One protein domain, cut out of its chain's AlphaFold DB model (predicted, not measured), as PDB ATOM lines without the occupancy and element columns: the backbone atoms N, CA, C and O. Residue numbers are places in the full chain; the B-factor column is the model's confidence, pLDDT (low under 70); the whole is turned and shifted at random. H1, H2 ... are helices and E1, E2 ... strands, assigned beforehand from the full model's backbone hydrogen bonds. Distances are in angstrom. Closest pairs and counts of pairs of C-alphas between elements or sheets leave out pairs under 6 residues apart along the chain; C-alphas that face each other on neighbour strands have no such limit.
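This is residues 168 to 298 of the 302 residues of the protein "Ribosomal protein S7" of Jaminaea rosea (UniProt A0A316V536). A body of crossed helices, H1 to H5 with H4 in its middle, continues into a long two-stranded hairpin, E1 and E2, that makes much of the length. H6 leads from the body along the base of the hairpin, where short H7 packs on E2, while H2 crosses the opposite end of the body. The printed part has 131 residues with seven named helices and two named strands, in the order H1 H2 H3 E1 E2 H4 H5 H6 H7; the sheet, in the order E1 - E2, is antiparallel, and the class is mostly helix. The whole is only just compact, close to loose, with a radius of gyration of the C-alphas of 16.5 A, and elongated, spanning 53 by 33 by 27 A.

H1, residues 168 to 176, begins with C-alpha 168 at (-13.925, -3.710, 8.271). H2 is residues 182 to 200, 26.8 A long, and H3 residues 204 to 215, 16.1 A. E1 is residues 219 to 226, 21.2 A, and E2 residues 229 to 236, 22.1 A; between them C-alpha 227 is at (-48.327, -9.692, -13.700). H4 is residues 239 to 254, 22.6 A; H5 residues 262 to 274, 18.7 A; H6 residues 279 to 293, 21.2 A. H7, residues 295 to 298, ends with C-alpha 298 at (-31.467, -14.234, -14.558).

H3 and H4 are the hubs, touching four helices each. They touch each other about perpendicular, at 82 degrees, closest at the C-alphas of Ala 215 and Gly 246, 4.6 A apart. H1 touches H4 at a steep tilt of 49 degrees, closest at the C-alphas of Phe 172 and Ile 247, 6.5 A. H2 touches H5 at a steep tilt of 47 degrees, closest at the C-alphas of Met 192 and Asp 263, 4.5 A. H6 touches H3 at a shallow tilt of 33 degrees, only just short of steep, closest at the C-alphas of Ala 215 and Leu 281, 5.8 A. The closest C-alphas of E2 and H6, those of Pro 234 and Ala 291, are 5.2 A apart. Those of E2 and H7, Val 233 and Asn 297, are 5.4 A apart. In the hairpin E1 and E2, N 222 and O 233 are 2.9 A apart, and N 231 and O 224 2.8 A, within hydrogen-bond range. In H1 to H6 every O i to N i+4 pair is within hydrogen-bond range; H7 is too short for one.

The two C-alphas farthest apart, those of Asn 201 and Gly 227, are 56.9 A apart. The printed part has no cut, and no link is long. The mean pLDDT of the printed part is 95.5, and no printed residue is under 70.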
ATOM      1  N   LEU A 168     -13.278  -2.483   7.819       93.00
ATOM      2  CA  LEU A 168     -13.925  -3.710   8.271       93.00
ATOM      3  C   LEU A 168     -14.371  -3.554   9.723       93.00
ATOM      4  O   LEU A 168     -15.553  -3.743  10.003       93.00
ATOM      5  N   LEU A 169     -13.473  -3.152  10.626       94.94
ATOM      6  CA  LEU A 169     -13.818  -2.958  12.036       94.94
ATOM      7  C   LEU A 169     -14.891  -1.885  12.224       94.94
ATOM      8  O   LEU A 169     -15.832  -2.096  12.985       94.94
ATOM      9  N   GLU A 170     -14.795  -0.760  11.515       94.38
ATOM     10  CA  GLU A 170     -15.788   0.312  11.623       94.38
ATOM     11  C   GLU A 170     -17.176  -0.143  11.147       94.38
ATOM     12  O   GLU A 170     -18.176   0.082  11.838       94.38
ATOM     13  N   SER A 171     -17.254  -0.852  10.016       94.69
ATOM     14  CA  SER A 171     -18.524  -1.417   9.549       94.69
ATOM     15  C   SER A 171     -19.042  -2.536  10.464       94.69
ATOM     16  O   SER A 171     -20.250  -2.609  10.698       94.69
ATOM     17  N   PHE A 172     -18.163  -3.346  11.061       96.31
ATOM     18  CA  PHE A 172     -18.530  -4.377  12.037       96.31
ATOM     19  C   PHE A 172     -19.123  -3.772  13.315       96.31
ATOM     20  O   PHE A 172     -20.212  -4.171  13.732       96.31
ATOM     21  N   VAL A 173     -18.471  -2.756  13.893       96.94
ATOM     22  CA  VAL A 173     -18.996  -1.984  15.033       96.94
ATOM     23  C   VAL A 173     -20.352  -1.371  14.679       96.94
ATOM     24  O   VAL A 173     -21.299  -1.513  15.451       96.94
ATOM     25  N   GLY A 174     -20.480  -0.763  13.494       96.75
ATOM     26  CA  GLY A 174     -21.732  -0.159  13.028       96.75
ATOM     27  C   GLY A 174     -22.902  -1.144  12.879       96.75
ATOM     28  O   GLY A 174     -24.046  -0.752  13.103       96.75
ATOM     29  N   TYR A 175     -22.643  -2.414  12.544       96.31
ATOM     30  CA  TYR A 175     -23.679  -3.459  12.476       96.31
ATOM     31  C   TYR A 175     -23.929  -4.185  13.809       96.31
ATOM     32  O   TYR A 175     -25.008  -4.751  13.986       96.31
ATOM     33  N   LEU A 176     -22.971  -4.170  14.742       96.12
ATOM     34  CA  LEU A 176     -23.134  -4.724  16.093       96.12
ATOM     35  C   LEU A 176     -23.874  -3.754  17.034       96.12
ATOM     36  O   LEU A 176     -24.596  -4.183  17.939       96.12
ATOM     37  N   GLN A 177     -23.686  -2.452  16.823       96.06
ATOM     38  CA  GLN A 177     -24.245  -1.366  17.620       96.06
ATOM     39  C   GLN A 177     -25.780  -1.373  17.665       96.06
ATOM     40  O   GLN A 177     -26.467  -1.530  16.658       96.06
ATOM     41  N   ARG A 178     -26.319  -1.115  18.862       94.62
ATOM     42  CA  ARG A 178     -27.749  -0.898  19.129       94.62
ATOM     43  C   ARG A 178     -27.933   0.440  19.843       94.62
ATOM     44  O   ARG A 178     -27.005   0.918  20.493       94.62
ATOM     45  N   ASP A 179     -29.098   1.061  19.689       95.06
ATOM     46  CA  ASP A 179     -29.510   2.296  20.382       95.06
ATOM     47  C   ASP A 179     -28.503   3.470  20.316       95.06
ATOM     48  O   ASP A 179     -28.394   4.253  21.255       95.06
ATOM     49  N   GLY A 180     -27.695   3.579  19.252       96.00
ATOM     50  CA  GLY A 180     -26.664   4.626  19.151       96.00
ATOM     51  C   GLY A 180     -25.374   4.379  19.964       96.00
ATOM     52  O   GLY A 180     -24.454   5.191  19.907       96.00
ATOM     53  N   LYS A 181     -25.245   3.250  20.674       97.06
ATOM     54  CA  LYS A 181     -24.163   2.973  21.644       97.06
ATOM     55  C   LYS A 181     -22.835   2.527  20.993       97.06
ATOM     56  O   LYS A 181     -22.344   1.432  21.277       97.06
ATOM     57  N   LYS A 182     -22.225   3.365  20.133       95.75
ATOM     58  CA  LYS A 182     -20.972   3.035  19.403       95.75
ATOM     59  C   LYS A 182     -19.841   2.606  20.342       95.75
ATOM     60  O   LYS A 182     -19.236   1.568  20.117       95.75
ATOM     61  N   ALA A 183     -19.616   3.334  21.439       96.81
ATOM     62  CA  ALA A 183     -18.542   3.039  22.395       96.81
ATOM     63  C   ALA A 183     -18.641   1.632  23.027       96.81
ATOM     64  O   ALA A 183     -17.629   0.947  23.166       96.81
ATOM     65  N   GLN A 184     -19.855   1.170  23.359       97.12
ATOM     66  CA  GLN A 184     -20.060  -0.185  23.885       97.12
ATOM     67  C   GLN A 184     -19.786  -1.240  22.807       97.12
ATOM     68  O   GLN A 184     -19.061  -2.199  23.065       97.12
ATOM     69  N   ALA A 185     -20.287  -1.039  21.584       97.38
ATOM     70  CA  ALA A 185     -20.017  -1.936  20.461       97.38
ATOM     71  C   ALA A 185     -18.515  -2.014  20.122       97.38
ATOM     72  O   ALA A 185     -18.002  -3.110  19.909       97.38
ATOM     73  N   THR A 186     -17.785  -0.894  20.161       96.81
ATOM     74  CA  THR A 186     -16.320  -0.879  20.019       96.81
ATOM     75  C   THR A 186     -15.639  -1.680  21.130       96.81
ATOM     76  O   THR A 186     -14.786  -2.512  20.833       96.81
ATOM     77  N   SER A 187     -16.034  -1.500  22.398       97.19
ATOM     78  CA  SER A 187     -15.482  -2.283  23.520       97.19
ATOM     79  C   SER A 187     -15.688  -3.789  23.323       97.19
ATOM     80  O   SER A 187     -14.761  -4.569  23.540       97.19
ATOM     81  N   HIS A 188     -16.872  -4.186  22.851       97.31
ATOM     82  CA  HIS A 188     -17.204  -5.577  22.551       97.31
ATOM     83  C   HIS A 188     -16.348  -6.164  21.412       97.31
ATOM     84  O   HIS A 188     -15.783  -7.249  21.555       97.31
ATOM     85  N   VAL A 189     -16.162  -5.425  20.310       97.06
ATOM     86  CA  VAL A 189     -15.296  -5.852  19.191       97.06
ATOM     87  C   VAL A 189     -13.827  -5.956  19.614       97.06
ATOM     88  O   VAL A 189     -13.164  -6.923  19.250       97.06
ATOM     89  N   LEU A 190     -13.313  -5.023  20.421       96.75
ATOM     90  CA  LEU A 190     -11.932  -5.090  20.912       96.75
ATOM     91  C   LEU A 190     -11.704  -6.318  21.812       96.75
ATOM     92  O   LEU A 190     -10.736  -7.047  21.612       96.75
ATOM     93  N   LYS A 191     -12.630  -6.612  22.734       97.62
ATOM     94  CA  LYS A 191     -12.578  -7.824  23.574       97.62
ATOM     95  C   LYS A 191     -12.693  -9.110  22.755       97.62
ATOM     96  O   LYS A 191     -11.969 -10.067  23.012       97.62
ATOM     97  N   MET A 192     -13.558  -9.126  21.740       97.56
ATOM     98  CA  MET A 192     -13.660 -10.231  20.780       97.56
ATOM     99  C   MET A 192     -12.315 -10.486  20.081       97.56
ATOM    100  O   MET A 192     -11.906 -11.640  19.987       97.56
ATOM    101  N   LEU A 193     -11.603  -9.440  19.637       96.94
ATOM    102  CA  LEU A 193     -10.271  -9.584  19.034       96.94
ATOM    103  C   LEU A 193      -9.247 -10.154  20.031       96.94
ATOM    104  O   LEU A 193      -8.488 -11.042  19.654       96.94
ATOM    105  N   SER A 194      -9.271  -9.735  21.303       97.31
ATOM    106  CA  SER A 194      -8.429 -10.327  22.360       97.31
ATOM    107  C   SER A 194      -8.748 -11.804  22.635       97.31
ATOM    108  O   SER A 194      -7.853 -12.587  22.944       97.31
ATOM    109  N   HIS A 195     -10.013 -12.213  22.520       96.69
ATOM    110  CA  HIS A 195     -10.393 -13.625  22.622       96.69
ATOM    111  C   HIS A 195      -9.991 -14.432  21.379       96.69
ATOM    112  O   HIS A 195      -9.650 -15.604  21.512       96.69
ATOM    113  N   LEU A 196     -10.006 -13.823  20.190       96.62
ATOM    114  CA  LEU A 196      -9.546 -14.455  18.953       96.62
ATOM    115  C   LEU A 196      -8.029 -14.655  18.938       96.62
ATOM    116  O   LEU A 196      -7.583 -15.751  18.611       96.62
ATOM    117  N   SER A 197      -7.238 -13.658  19.347       96.75
ATOM    118  CA  SER A 197      -5.779 -13.817  19.424       96.75
ATOM    119  C   SER A 197      -5.381 -14.909  20.420       96.75
ATOM    120  O   SER A 197      -4.515 -15.720  20.112       96.75
ATOM    121  N   ALA A 198      -6.068 -15.006  21.564       96.31
ATOM    122  CA  ALA A 198      -5.858 -16.077  22.540       96.31
ATOM    123  C   ALA A 198      -6.303 -17.472  22.050       96.31
ATOM    124  O   ALA A 198      -5.789 -18.476  22.532       96.31
ATOM    125  N   ALA A 199      -7.262 -17.551  21.119       94.50
ATOM    126  CA  ALA A 199      -7.748 -18.820  20.575       94.50
ATOM    127  C   ALA A 199      -6.899 -19.334  19.399       94.50
ATOM    128  O   ALA A 199      -6.648 -20.533  19.315       94.50
ATOM    129  N   LEU A 200      -6.456 -18.445  18.501       93.38
ATOM    130  CA  LEU A 200      -5.666 -18.812  17.316       93.38
ATOM    131  C   LEU A 200      -4.145 -18.681  17.512       93.38
ATOM    132  O   LEU A 200      -3.391 -19.212  16.703       93.38
ATOM    133  N   ASN A 201      -3.684 -17.978  18.552       94.25
ATOM    134  CA  ASN A 201      -2.278 -17.589  18.752       94.25
ATOM    135  C   ASN A 201      -1.679 -16.807  17.560       94.25
ATOM    136  O   ASN A 201      -0.472 -16.830  17.325       94.25
ATOM    137  N   SER A 202      -2.527 -16.096  16.811       92.88
ATOM    138  CA  SER A 202      -2.177 -15.314  15.621       92.88
ATOM    139  C   SER A 202      -2.775 -13.903  15.681       92.88
ATOM    140  O   SER A 202      -3.603 -13.604  16.544       92.88
ATOM    141  N   ASP A 203      -2.411 -13.038  14.727       94.50
ATOM    142  CA  ASP A 203      -3.089 -11.749  14.540       94.50
ATOM    143  C   ASP A 203      -4.594 -11.979  14.252       94.50
ATOM    144  O   ASP A 203      -4.937 -12.693  13.300       94.50
ATOM    145  N   PRO A 204      -5.513 -11.417  15.063       95.81
ATOM    146  CA  PRO A 204      -6.948 -11.612  14.888       95.81
ATOM    147  C   PRO A 204      -7.541 -10.790  13.729       95.81
ATOM    148  O   PRO A 204      -8.638 -11.111  13.270       95.81
ATOM    149  N   LEU A 205      -6.855  -9.752  13.227       94.69
ATOM    150  CA  LEU A 205      -7.338  -8.930  12.108       94.69
ATOM    151  C   LEU A 205      -7.442  -9.696  10.773       94.69
ATOM    152  O   LEU A 205      -8.532  -9.697  10.192       94.69
ATOM    153  N   PRO A 206      -6.386 -10.357  10.252       95.44
ATOM    154  CA  PRO A 206      -6.481 -11.147   9.027       95.44
ATOM    155  C   PRO A 206      -7.408 -12.354   9.202       95.44
ATOM    156  O   PRO A 206      -8.168 -12.663   8.285       95.44
ATOM    157  N   ALA A 207      -7.436 -12.974  10.389       95.88
ATOM    158  CA  ALA A 207      -8.380 -14.046  10.704       95.88
ATOM    159  C   ALA A 207      -9.843 -13.574  10.585       95.88
ATOM    160  O   ALA A 207     -10.669 -14.257   9.976       95.88
ATOM    161  N   LEU A 208     -10.165 -12.374  11.086       96.62
ATOM    162  CA  LEU A 208     -11.495 -11.777  10.946       96.62
ATOM    163  C   LEU A 208     -11.827 -11.411   9.486       96.62
ATOM    164  O   LEU A 208     -12.958 -11.651   9.060       96.62
ATOM    165  N   ARG A 209     -10.871 -10.870   8.710       95.88
ATOM    166  CA  ARG A 209     -11.057 -10.610   7.262       95.88
ATOM    167  C   ARG A 209     -11.431 -11.897   6.526       95.88
ATOM    168  O   ARG A 209     -12.485 -11.951   5.895       95.88
ATOM    169  N   HIS A 210     -10.623 -12.942   6.702       96.62
ATOM    170  CA  HIS A 210     -10.824 -14.238   6.062       96.62
ATOM    171  C   HIS A 210     -12.166 -14.872   6.468       96.62
ATOM    172  O   HIS A 210     -12.927 -15.310   5.607       96.62
ATOM    173  N   ALA A 211     -12.537 -14.832   7.753       97.19
ATOM    174  CA  ALA A 211     -13.840 -15.320   8.209       97.19
ATOM    175  C   ALA A 211     -15.022 -14.565   7.566       97.19
ATOM    176  O   ALA A 211     -16.022 -15.179   7.192       97.19
ATOM    177  N   VAL A 212     -14.920 -13.240   7.390       96.94
ATOM    178  CA  VAL A 212     -15.958 -12.444   6.711       96.94
ATOM    179  C   VAL A 212     -16.066 -12.804   5.225       96.94
ATOM    180  O   VAL A 212     -17.181 -12.866   4.708       96.94
ATOM    181  N   GLU A 213     -14.951 -13.079   4.547       96.19
ATOM    182  CA  GLU A 213     -14.921 -13.523   3.144       96.19
ATOM    183  C   GLU A 213     -15.527 -14.926   2.973       96.19
ATOM    184  O   GLU A 213     -16.389 -15.136   2.111       96.19
ATOM    185  N   LEU A 214     -15.185 -15.865   3.862       97.00
ATOM    186  CA  LEU A 214     -15.804 -17.193   3.915       97.00
ATOM    187  C   LEU A 214     -17.314 -17.107   4.186       97.00
ATOM    188  O   LEU A 214     -18.090 -17.779   3.506       97.00
ATOM    189  N   ALA A 215     -17.760 -16.231   5.091       96.94
ATOM    190  CA  ALA A 215     -19.180 -16.008   5.381       96.94
ATOM    191  C   ALA A 215     -19.942 -15.242   4.276       96.94
ATOM    192  O   ALA A 215     -21.174 -15.289   4.230       96.94
ATOM    193  N   ALA A 216     -19.255 -14.513   3.393       96.50
ATOM    194  CA  ALA A 216     -19.899 -13.642   2.415       96.50
ATOM    195  C   ALA A 216     -20.533 -14.432   1.248       96.50
ATOM    196  O   ALA A 216     -19.844 -15.199   0.568       96.50
ATOM    197  N   PRO A 217     -21.837 -14.248   0.954       97.12
ATOM    198  CA  PRO A 217     -22.458 -14.811  -0.238       97.12
ATOM    199  C   PRO A 217     -22.192 -13.931  -1.470       97.12
ATOM    200  O   PRO A 217     -22.269 -12.708  -1.392       97.12
ATOM    201  N   LEU A 218     -21.944 -14.557  -2.626       96.75
ATOM    202  CA  LEU A 218     -21.720 -13.870  -3.909       96.75
ATOM    203  C   LEU A 218     -23.020 -13.361  -4.557       96.75
ATOM    204  O   LEU A 218     -23.017 -12.388  -5.310       96.75
ATOM    205  N   VAL A 219     -24.138 -14.021  -4.257       96.69
ATOM    206  CA  VAL A 219     -25.465 -13.775  -4.833       96.69
ATOM    207  C   VAL A 219     -26.511 -13.632  -3.729       96.69
ATOM    208  O   VAL A 219     -26.372 -14.196  -2.643       96.69
ATOM    209  N   LYS A 220     -27.578 -12.884  -4.011       95.50
ATOM    210  CA  LYS A 220     -28.823 -12.868  -3.228       95.50
ATOM    211  C   LYS A 220     -29.977 -13.346  -4.103       95.50
ATOM    212  O   LYS A 220     -29.996 -13.059  -5.295       95.50
ATOM    213  N   MET A 221     -30.977 -13.975  -3.500       95.56
ATOM    214  CA  MET A 221     -32.276 -14.136  -4.147       95.56
ATOM    215  C   MET A 221     -33.111 -12.867  -3.956       95.56
ATOM    216  O   MET A 221     -33.141 -12.300  -2.860       95.56
ATOM    217  N   GLN A 222     -33.791 -12.424  -5.010       93.56
ATOM    218  CA  GLN A 222     -34.820 -11.388  -4.954       93.56
ATOM    219  C   GLN A 222     -36.129 -11.920  -5.534       93.56
ATOM    220  O   GLN A 222     -36.131 -12.616  -6.547       93.56
ATOM    221  N   SER A 223     -37.248 -11.582  -4.900       93.94
ATOM    222  CA  SER A 223     -38.583 -11.822  -5.447       93.94
ATOM    223  C   SER A 223     -38.911 -10.748  -6.482       93.94
ATOM    224  O   SER A 223     -38.925  -9.564  -6.145       93.94
ATOM    225  N   HIS A 224     -39.206 -11.161  -7.712       91.00
ATOM    226  CA  HIS A 224     -39.722 -10.290  -8.765       91.00
ATOM    227  C   HIS A 224     -41.113 -10.778  -9.171       91.00
ATOM    228  O   HIS A 224     -41.314 -11.974  -9.386       91.00
ATOM    229  N   THR A 225     -42.073  -9.865  -9.273       92.06
ATOM    230  CA  THR A 225     -43.451 -10.172  -9.674       92.06
ATOM    231  C   THR A 225     -43.728  -9.519 -11.017       92.06
ATOM    232  O   THR A 225     -43.547  -8.313 -11.162       92.06
ATOM    233  N   VAL A 226     -44.157 -10.320 -11.991       90.00
ATOM    234  CA  VAL A 226     -44.535  -9.861 -13.333       90.00
ATOM    235  C   VAL A 226     -45.959 -10.341 -13.595       90.00
ATOM    236  O   VAL A 226     -46.225 -11.544 -13.649       90.00
ATOM    237  N   GLY A 227     -46.896  -9.393 -13.685       90.88
ATOM    238  CA  GLY A 227     -48.327  -9.692 -13.700       90.88
ATOM    239  C   GLY A 227     -48.745 -10.481 -12.455       90.88
ATOM    240  O   GLY A 227     -48.571 -10.020 -11.332       90.88
ATOM    241  N   VAL A 228     -49.272 -11.690 -12.662       94.50
ATOM    242  CA  VAL A 228     -49.782 -12.574 -11.595       94.50
ATOM    243  C   VAL A 228     -48.696 -13.510 -11.026       94.50
ATOM    244  O   VAL A 228     -48.888 -14.117  -9.974       94.50
ATOM    245  N   LYS A 229     -47.532 -13.643 -11.682       92.12
ATOM    246  CA  LYS A 229     -46.494 -14.613 -11.292       92.12
ATOM    247  C   LYS A 229     -45.346 -13.950 -10.528       92.12
ATOM    248  O   LYS A 229     -44.618 -13.123 -11.076       92.12
ATOM    249  N   THR A 230     -45.108 -14.404  -9.299       93.62
ATOM    250  CA  THR A 230     -43.881 -14.102  -8.544       93.62
ATOM    251  C   THR A 230     -42.829 -15.177  -8.804       93.62
ATOM    252  O   THR A 230     -43.096 -16.366  -8.659       93.62
ATOM    253  N   THR A 231     -41.627 -14.758  -9.193       93.62
ATOM    254  CA  THR A 231     -40.482 -15.625  -9.498       93.62
ATOM    255  C   THR A 231     -39.257 -15.154  -8.714       93.62
ATOM    256  O   THR A 231     -39.048 -13.957  -8.516       93.62
ATOM    257  N   MET A 232     -38.437 -16.097  -8.250       94.69
ATOM    258  CA  MET A 232     -37.203 -15.793  -7.526       94.69
ATOM    259  C   MET A 232     -36.042 -15.655  -8.517       94.69
ATOM    260  O   MET A 232     -35.727 -16.595  -9.248       94.69
ATOM    261  N   VAL A 233     -35.406 -14.486  -8.539       94.75
ATOM    262  CA  VAL A 233     -34.303 -14.137  -9.444       94.75
ATOM    263  C   VAL A 233     -33.010 -14.004  -8.630       94.75
ATOM    264  O   VAL A 233     -32.989 -13.248  -7.651       94.75
ATOM    265  N   PRO A 234     -31.926 -14.721  -8.979       96.38
ATOM    266  CA  PRO A 234     -30.627 -14.511  -8.358       96.38
ATOM    267  C   PRO A 234     -29.964 -13.237  -8.897       96.38
ATOM    268  O   PRO A 234     -29.854 -13.042 -10.105       96.38
ATOM    269  N   VAL A 235     -29.481 -12.385  -7.994       94.81
ATOM    270  CA  VAL A 235     -28.806 -11.117  -8.308       94.81
ATOM    271  C   VAL A 235     -27.423 -11.111  -7.661       94.81
ATOM    272  O   VAL A 235     -27.294 -11.339  -6.454       94.81
ATOM    273  N   ALA A 236     -26.386 -10.839  -8.456       95.00
ATOM    274  CA  ALA A 236     -25.010 -10.727  -7.977       95.00
ATOM    275  C   ALA A 236     -24.846  -9.553  -6.996       95.00
ATOM    276  O   ALA A 236     -25.435  -8.483  -7.163       95.00
ATOM    277  N   LEU A 237     -24.039  -9.755  -5.954       97.12
ATOM    278  CA  LEU A 237     -23.752  -8.750  -4.934       97.12
ATOM    279  C   LEU A 237     -22.417  -8.056  -5.219       97.12
ATOM    280  O   LEU A 237     -21.411  -8.712  -5.472       97.12
ATOM    281  N   ASN A 238     -22.381  -6.729  -5.095       97.00
ATOM    282  CA  ASN A 238     -21.126  -5.965  -5.126       97.00
ATOM    283  C   ASN A 238     -20.317  -6.225  -3.830       97.00
ATOM    284  O   ASN A 238     -20.916  -6.417  -2.772       97.00
ATOM    285  N   ALA A 239     -18.982  -6.184  -3.864       95.44
ATOM    286  CA  ALA A 239     -18.080  -6.492  -2.746       95.44
ATOM    287  C   ALA A 239     -18.451  -5.802  -1.413       95.44
ATOM    288  O   ALA A 239     -18.409  -6.426  -0.351       95.44
ATOM    289  N   ARG A 240     -18.903  -4.537  -1.439       95.25
ATOM    290  CA  ARG A 240     -19.409  -3.831  -0.237       95.25
ATOM    291  C   ARG A 240     -20.670  -4.489   0.348       95.25
ATOM    292  O   ARG A 240     -20.839  -4.550   1.565       95.25
ATOM    293  N   GLN A 241     -21.562  -4.982  -0.509       96.81
ATOM    294  CA  GLN A 241     -22.779  -5.697  -0.111       96.81
ATOM    295  C   GLN A 241     -22.458  -7.117   0.376       96.81
ATOM    296  O   GLN A 241     -23.066  -7.559   1.351       96.81
ATOM    297  N   GLN A 242     -21.492  -7.794  -0.257       96.88
ATOM    298  CA  GLN A 242     -20.979  -9.103   0.167       96.88
ATOM    299  C   GLN A 242     -20.392  -9.028   1.586       96.88
ATOM    300  O   GLN A 242     -20.896  -9.713   2.478       96.88
ATOM    301  N   ARG A 243     -19.437  -8.110   1.829       96.19
ATOM    302  CA  ARG A 243     -18.860  -7.830   3.163       96.19
ATOM    303  C   ARG A 243     -19.950  -7.582   4.210       96.19
ATOM    304  O   ARG A 243     -19.982  -8.251   5.241       96.19
ATOM    305  N   ARG A 244     -20.911  -6.691   3.918       96.62
ATOM    306  CA  ARG A 244     -22.063  -6.429   4.805       96.62
ATOM    307  C   ARG A 244     -22.858  -7.702   5.115       96.62
ATOM    308  O   ARG A 244     -23.224  -7.915   6.268       96.62
ATOM    309  N   LYS A 245     -23.167  -8.525   4.110       97.19
ATOM    310  CA  LYS A 245     -23.950  -9.756   4.299       97.19
ATOM    311  C   LYS A 245     -23.196 -10.793   5.134       97.19
ATOM    312  O   LYS A 245     -23.824 -11.353   6.028       97.19
ATOM    313  N   GLY A 246     -21.890 -10.970   4.919       97.00
ATOM    314  CA  GLY A 246     -21.040 -11.831   5.752       97.00
ATOM    315  C   GLY A 246     -21.030 -11.392   7.221       97.00
ATOM    316  O   GLY A 246     -21.367 -12.180   8.101       97.00
ATOM    317  N   ILE A 247     -20.772 -10.104   7.488       97.25
ATOM    318  CA  ILE A 247     -20.778  -9.548   8.856       97.25
ATOM    319  C   ILE A 247     -22.139  -9.747   9.543       97.25
ATOM    320  O   ILE A 247     -22.201 -10.222  10.676       97.25
ATOM    321  N   MET A 248     -23.250  -9.429   8.866       96.62
ATOM    322  CA  MET A 248     -24.581  -9.612   9.462       96.62
ATOM    323  C   MET A 248     -24.933 -11.093   9.684       96.62
ATOM    324  O   MET A 248     -25.633 -11.407  10.649       96.62
ATOM    325  N   ALA A 249     -24.450 -12.007   8.840       96.75
ATOM    326  CA  ALA A 249     -24.633 -13.443   9.042       96.75
ATOM    327  C   ALA A 249     -23.893 -13.934  10.303       96.75
ATOM    328  O   ALA A 249     -24.518 -14.579  11.143       96.75
ATOM    329  N   ILE A 250     -22.638 -13.510  10.503       97.00
ATOM    330  CA  ILE A 250     -21.851 -13.803  11.716       97.00
ATOM    331  C   ILE A 250     -22.553 -13.255  12.970       97.00
ATOM    332  O   ILE A 250     -22.781 -14.001  13.918       97.00
ATOM    333  N   ILE A 251     -22.974 -11.983  12.972       96.56
ATOM    334  CA  ILE A 251     -23.649 -11.362  14.133       96.56
ATOM    335  C   ILE A 251     -24.982 -12.065  14.461       96.56
ATOM    336  O   ILE A 251     -25.335 -12.245  15.631       96.56
ATOM    337  N   THR A 252     -25.750 -12.476  13.446       95.62
ATOM    338  CA  THR A 252     -27.030 -13.177  13.668       95.62
ATOM    339  C   THR A 252     -26.841 -14.620  14.130       95.62
ATOM    340  O   THR A 252     -27.618 -15.081  14.965       95.62
ATOM    341  N   ALA A 253     -25.814 -15.328  13.652       95.25
ATOM    342  CA  ALA A 253     -25.468 -16.662  14.139       95.25
ATOM    343  C   ALA A 253     -24.887 -16.624  15.563       95.25
ATOM    344  O   ALA A 253     -25.344 -17.378  16.424       95.25
ATOM    345  N   SER A 254     -23.994 -15.675  15.874       95.50
ATOM    346  CA  SER A 254     -23.474 -15.500  17.236       95.50
ATOM    347  C   SER A 254     -24.597 -15.226  18.239       95.50
ATOM    348  O   SER A 254     -24.554 -15.721  19.358       95.50
ATOM    349  N   GLY A 255     -25.639 -14.484  17.837       93.62
ATOM    350  CA  GLY A 255     -26.819 -14.213  18.666       93.62
ATOM    351  C   GLY A 255     -27.663 -15.443  19.030       93.62
ATOM    352  O   GLY A 255     -28.446 -15.360  19.971       93.62
ATOM    353  N   LYS A 256     -27.496 -16.574  18.330       93.06
ATOM    354  CA  LYS A 256     -28.147 -17.855  18.653       93.06
ATOM    355  C   LYS A 256     -27.336 -18.734  19.616       93.06
ATOM    356  O   LYS A 256     -27.853 -19.746  20.082       93.06
ATOM    357  N   ARG A 257     -26.076 -18.386  19.913       91.62
ATOM    358  CA  ARG A 257     -25.219 -19.148  20.840       91.62
ATOM    359  C   ARG A 257     -25.562 -18.857  22.301       91.62
ATOM    360  O   ARG A 257     -25.922 -17.737  22.658       91.62
ATOM    361  N   ASN A 258     -25.372 -19.861  23.156       91.62
ATOM    362  CA  ASN A 258     -25.741 -19.818  24.575       91.62
ATOM    363  C   ASN A 258     -24.660 -19.215  25.507       91.62
ATOM    364  O   ASN A 258     -24.782 -19.304  26.727       91.62
ATOM    365  N   ASP A 259     -23.583 -18.615  24.985       90.81
ATOM    366  CA  ASP A 259     -22.590 -17.972  25.860       90.81
ATOM    367  C   ASP A 259     -23.148 -16.658  26.438       90.81
ATOM    368  O   ASP A 259     -23.880 -15.929  25.767       90.81
ATOM    369  N   ARG A 260     -22.800 -16.328  27.688       90.88
ATOM    370  CA  ARG A 260     -23.328 -15.135  28.382       90.88
ATOM    371  C   ARG A 260     -22.831 -13.823  27.760       90.88
ATOM    372  O   ARG A 260     -23.611 -12.902  27.521       90.88
ATOM    373  N   GLU A 261     -21.530 -13.746  27.496       95.62
ATOM    374  CA  GLU A 261     -20.852 -12.553  26.982       95.62
ATOM    375  C   GLU A 261     -20.936 -12.486  25.450       95.62
ATOM    376  O   GLU A 261     -20.626 -13.455  24.755       95.62
ATOM    377  N   ILE A 262     -21.322 -11.323  24.907       95.00
ATOM    378  CA  ILE A 262     -21.386 -11.073  23.452       95.00
ATOM    379  C   ILE A 262     -20.024 -11.345  22.791       95.00
ATOM    380  O   ILE A 262     -19.964 -11.972  21.738       95.00
ATOM    381  N   ASP A 263     -18.950 -10.941  23.460       96.12
ATOM    382  CA  ASP A 263     -17.576 -10.936  22.948       96.12
ATOM    383  C   ASP A 263     -17.077 -12.361  22.697       96.12
ATOM    384  O   ASP A 263     -16.515 -12.664  21.642       96.12
ATOM    385  N   ARG A 264     -17.389 -13.270  23.631       96.19
ATOM    386  CA  ARG A 264     -17.103 -14.703  23.495       96.19
ATOM    387  C   ARG A 264     -17.990 -15.370  22.447       96.19
ATOM    388  O   ARG A 264     -17.467 -16.178  21.684       96.19
ATOM    389  N   ARG A 265     -19.285 -15.019  22.352       96.38
ATOM    390  CA  ARG A 265     -20.174 -15.544  21.289       96.38
ATOM    391  C   ARG A 265     -19.646 -15.206  19.900       96.38
ATOM    392  O   ARG A 265     -19.617 -16.076  19.035       96.38
ATOM    393  N   LEU A 266     -19.231 -13.955  19.694       96.81
ATOM    394  CA  LEU A 266     -18.679 -13.483  18.424       96.81
ATOM    395  C   LEU A 266     -17.351 -14.176  18.098       96.81
ATOM    396  O   LEU A 266     -17.215 -14.718  17.005       96.81
ATOM    397  N   ALA A 267     -16.409 -14.231  19.047       96.69
ATOM    398  CA  ALA A 267     -15.119 -14.890  18.835       96.69
ATOM    399  C   ALA A 267     -15.291 -16.383  18.495       96.69
ATOM    400  O   ALA A 267     -14.718 -16.871  17.524       96.69
ATOM    401  N   ARG A 268     -16.156 -17.095  19.231       96.00
ATOM    402  CA  ARG A 268     -16.476 -18.509  18.975       96.00
ATOM    403  C   ARG A 268     -17.197 -18.736  17.640       96.00
ATOM    404  O   ARG A 268     -17.032 -19.801  17.049       96.00
ATOM    405  N   GLU A 269     -18.006 -17.785  17.165       96.31
ATOM    406  CA  GLU A 269     -18.624 -17.861  15.832       96.31
ATOM    407  C   GLU A 269     -17.588 -17.648  14.726       96.31
ATOM    408  O   GLU A 269     -17.570 -18.425  13.778       96.31
ATOM    409  N   VAL A 270     -16.682 -16.676  14.871       96.94
ATOM    410  CA  VAL A 270     -15.586 -16.439  13.914       96.94
ATOM    411  C   VAL A 270     -14.663 -17.659  13.804       96.94
ATOM    412  O   VAL A 270     -14.377 -18.086  12.688       96.94
ATOM    413  N   VAL A 271     -14.274 -18.283  14.925       96.50
ATOM    414  CA  VAL A 271     -13.506 -19.549  14.921       96.50
ATOM    415  C   VAL A 271     -14.262 -20.652  14.168       96.50
ATOM    416  O   VAL A 271     -13.719 -21.240  13.240       96.50
ATOM    417  N   ALA A 272     -15.548 -20.863  14.464       96.25
ATOM    418  CA  ALA A 272     -16.360 -21.878  13.784       96.25
ATOM    419  C   ALA A 272     -16.609 -21.595  12.284       96.25
ATOM    420  O   ALA A 272     -16.954 -22.504  11.528       96.25
ATOM    421  N   VAL A 273     -16.485 -20.342  11.832       97.31
ATOM    422  CA  VAL A 273     -16.493 -20.004  10.398       97.31
ATOM    423  C   VAL A 273     -15.168 -20.407   9.750       97.31
ATOM    424  O   VAL A 273     -15.192 -20.987   8.669       97.31
ATOM    425  N   LEU A 274     -14.031 -20.167  10.411       96.75
ATOM    426  CA  LEU A 274     -12.708 -20.586   9.927       96.75
ATOM    427  C   LEU A 274     -12.558 -22.119   9.891       96.75
ATOM    428  O   LEU A 274     -11.956 -22.651   8.965       96.75
ATOM    429  N   GLU A 275     -13.161 -22.829  10.847       96.06
ATOM    430  CA  GLU A 275     -13.205 -24.302  10.907       96.06
ATOM    431  C   GLU A 275     -14.227 -24.946   9.948       96.06
ATOM    432  O   GLU A 275     -14.287 -26.170   9.840       96.06
ATOM    433  N   GLY A 276     -15.087 -24.163   9.286       95.50
ATOM    434  CA  GLY A 276     -16.135 -24.695   8.404       95.50
ATOM    435  C   GLY A 276     -17.397 -25.231   9.107       95.50
ATOM    436  O   GLY A 276     -18.323 -25.689   8.439       95.50
ATOM    437  N   THR A 277     -17.484 -25.169  10.439       94.94
ATOM    438  CA  THR A 277     -18.549 -25.812  11.241       94.94
ATOM    439  C   THR A 277     -19.794 -24.938  11.476       94.94
ATOM    440  O   THR A 277     -20.851 -25.449  11.865       94.94
ATOM    441  N   SER A 278     -19.699 -23.626  11.234       94.88
ATOM    442  CA  SER A 278     -20.746 -22.633  11.537       94.88
ATOM    443  C   SER A 278     -22.102 -22.830  10.823       94.88
ATOM    444  O   SER A 278     -22.196 -23.295   9.687       94.88
ATOM    445  N   GLU A 279     -23.185 -22.357  11.459       94.06
ATOM    446  CA  GLU A 279     -24.505 -22.201  10.808       94.06
ATOM    447  C   GLU A 279     -24.470 -21.101   9.726       94.06
ATOM    448  O   GLU A 279     -25.227 -21.142   8.755       94.06
ATOM    449  N   THR A 280     -23.561 -20.130   9.872       95.81
ATOM    450  CA  THR A 280     -23.318 -19.039   8.919       95.81
ATOM    451  C   THR A 280     -22.993 -19.556   7.513       95.81
ATOM    452  O   THR A 280     -23.590 -19.090   6.541       95.81
ATOM    453  N   LEU A 281     -22.105 -20.550   7.402       97.00
ATOM    454  CA  LEU A 281     -21.733 -21.151   6.116       97.00
ATOM    455  C   LEU A 281     -22.876 -21.969   5.504       97.00
ATOM    456  O   LEU A 281     -23.172 -21.806   4.325       97.00
ATOM    457  N   LYS A 282     -23.614 -22.739   6.315       96.19
ATOM    458  CA  LYS A 282     -24.781 -23.512   5.843       96.19
ATOM    459  C   LYS A 282     -25.819 -22.617   5.155       96.19
ATOM    460  O   LYS A 282     -26.277 -22.938   4.063       96.19
ATOM    461  N   ARG A 283     -26.104 -21.438   5.724       94.81
ATOM    462  CA  ARG A 283     -26.998 -20.439   5.101       94.81
ATOM    463  C   ARG A 283     -26.439 -19.835   3.812       94.81
ATOM    464  O   ARG A 283     -27.208 -19.519   2.907       94.81
ATOM    465  N   LYS A 284     -25.119 -19.630   3.719       96.38
ATOM    466  CA  LYS A 284     -24.470 -19.185   2.474       96.38
ATOM    467  C   LYS A 284     -24.662 -20.237   1.380       96.38
ATOM    468  O   LYS A 284     -25.086 -19.882   0.280       96.38
ATOM    469  N   ASP A 285     -24.438 -21.508   1.705       97.12
ATOM    470  CA  ASP A 285     -24.591 -22.628   0.775       97.12
ATOM    471  C   ASP A 285     -26.047 -22.822   0.336       97.12
ATOM    472  O   ASP A 285     -26.302 -23.036  -0.847       97.12
ATOM    473  N   GLU A 286     -27.016 -22.693   1.248       96.81
ATOM    474  CA  GLU A 286     -28.454 -22.690   0.933       96.81
ATOM    475  C   GLU A 286     -28.803 -21.611  -0.104       96.81
ATOM    476  O   GLU A 286     -29.383 -21.920  -1.146       96.81
ATOM    477  N   VAL A 287     -28.360 -20.365   0.113       96.62
ATOM    478  CA  VAL A 287     -28.580 -19.255  -0.835       96.62
ATOM    479  C   VAL A 287     -27.930 -19.528  -2.197       96.62
ATOM    480  O   VAL A 287     -28.494 -19.162  -3.228       96.62
ATOM    481  N   HIS A 288     -26.761 -20.176  -2.233       96.94
ATOM    482  CA  HIS A 288     -26.081 -20.512  -3.492       96.94
ATOM    483  C   HIS A 288     -26.782 -21.668  -4.217       96.94
ATOM    484  O   HIS A 288     -26.975 -21.591  -5.429       96.94
ATOM    485  N   ARG A 289     -27.248 -22.693  -3.494       97.19
ATOM    486  CA  ARG A 289     -28.056 -23.800  -4.042       97.19
ATOM    487  C   ARG A 289     -29.372 -23.293  -4.636       97.19
ATOM    488  O   ARG A 289     -29.723 -23.675  -5.754       97.19
ATOM    489  N   ASP A 290     -30.062 -22.390  -3.944       96.00
ATOM    490  CA  ASP A 290     -31.291 -21.766  -4.446       96.00
ATOM    491  C   ASP A 290     -31.032 -20.848  -5.650       96.00
ATOM    492  O   ASP A 290     -31.848 -20.808  -6.576       96.00
ATOM    493  N   ALA A 291     -29.888 -20.159  -5.698       96.50
ATOM    494  CA  ALA A 291     -29.478 -19.384  -6.867       96.50
ATOM    495  C   ALA A 291     -29.178 -20.273  -8.086       96.50
ATOM    496  O   ALA A 291     -29.604 -19.945  -9.194       96.50
ATOM    497  N   VAL A 292     -28.516 -21.420  -7.891       95.81
ATOM    498  CA  VAL A 292     -28.279 -22.409  -8.957       95.81
ATOM    499  C   VAL A 292     -29.604 -22.982  -9.470       95.81
ATOM    500  O   VAL A 292     -29.813 -23.005 -10.683       95.81
ATOM    501  N   ARG A 293     -30.538 -23.349  -8.576       95.81
ATOM    502  CA  ARG A 293     -31.886 -23.826  -8.953       95.81
ATOM    503  C   ARG A 293     -32.645 -22.807  -9.814       95.81
ATOM    504  O   ARG A 293     -33.346 -23.190 -10.742       95.81
ATOM    505  N   ASN A 294     -32.491 -21.514  -9.525       94.75
ATOM    506  CA  ASN A 294     -33.207 -20.423 -10.194       94.75
ATOM    507  C   ASN A 294     -32.399 -19.721 -11.307       94.75
ATOM    508  O   ASN A 294     -32.794 -18.645 -11.766       94.75
ATOM    509  N   ARG A 295     -31.285 -20.308 -11.772       92.00
ATOM    510  CA  ARG A 295     -30.369 -19.693 -12.755       92.00
ATOM    511  C   ARG A 295     -31.058 -19.247 -14.052       92.00
ATOM    512  O   ARG A 295     -30.674 -18.224 -14.613       92.00
ATOM    513  N   ALA A 296     -32.082 -19.971 -14.509       90.94
ATOM    514  CA  ALA A 296     -32.838 -19.631 -15.719       90.94
ATOM    515  C   ALA A 296     -33.514 -18.245 -15.652       90.94
ATOM    516  O   ALA A 296     -33.681 -17.588 -16.677       90.94
ATOM    517  N   ASN A 297     -33.843 -17.764 -14.450       89.19
ATOM    518  CA  ASN A 297     -34.601 -16.526 -14.258       89.19
ATOM    519  C   ASN A 297     -33.736 -15.255 -14.389       89.19
ATOM    520  O   ASN A 297     -34.282 -14.157 -14.442       89.19
ATOM    521  N   VAL A 298     -32.402 -15.377 -14.446       88.25
ATOM    522  CA  VAL A 298     -31.467 -14.234 -14.558       88.25
ATOM    523  C   VAL A 298     -31.591 -13.521 -15.910       88.25
ATOM    524  O   VAL A 298     -31.398 -12.313 -15.989       88.25
TER     525      VAL A 298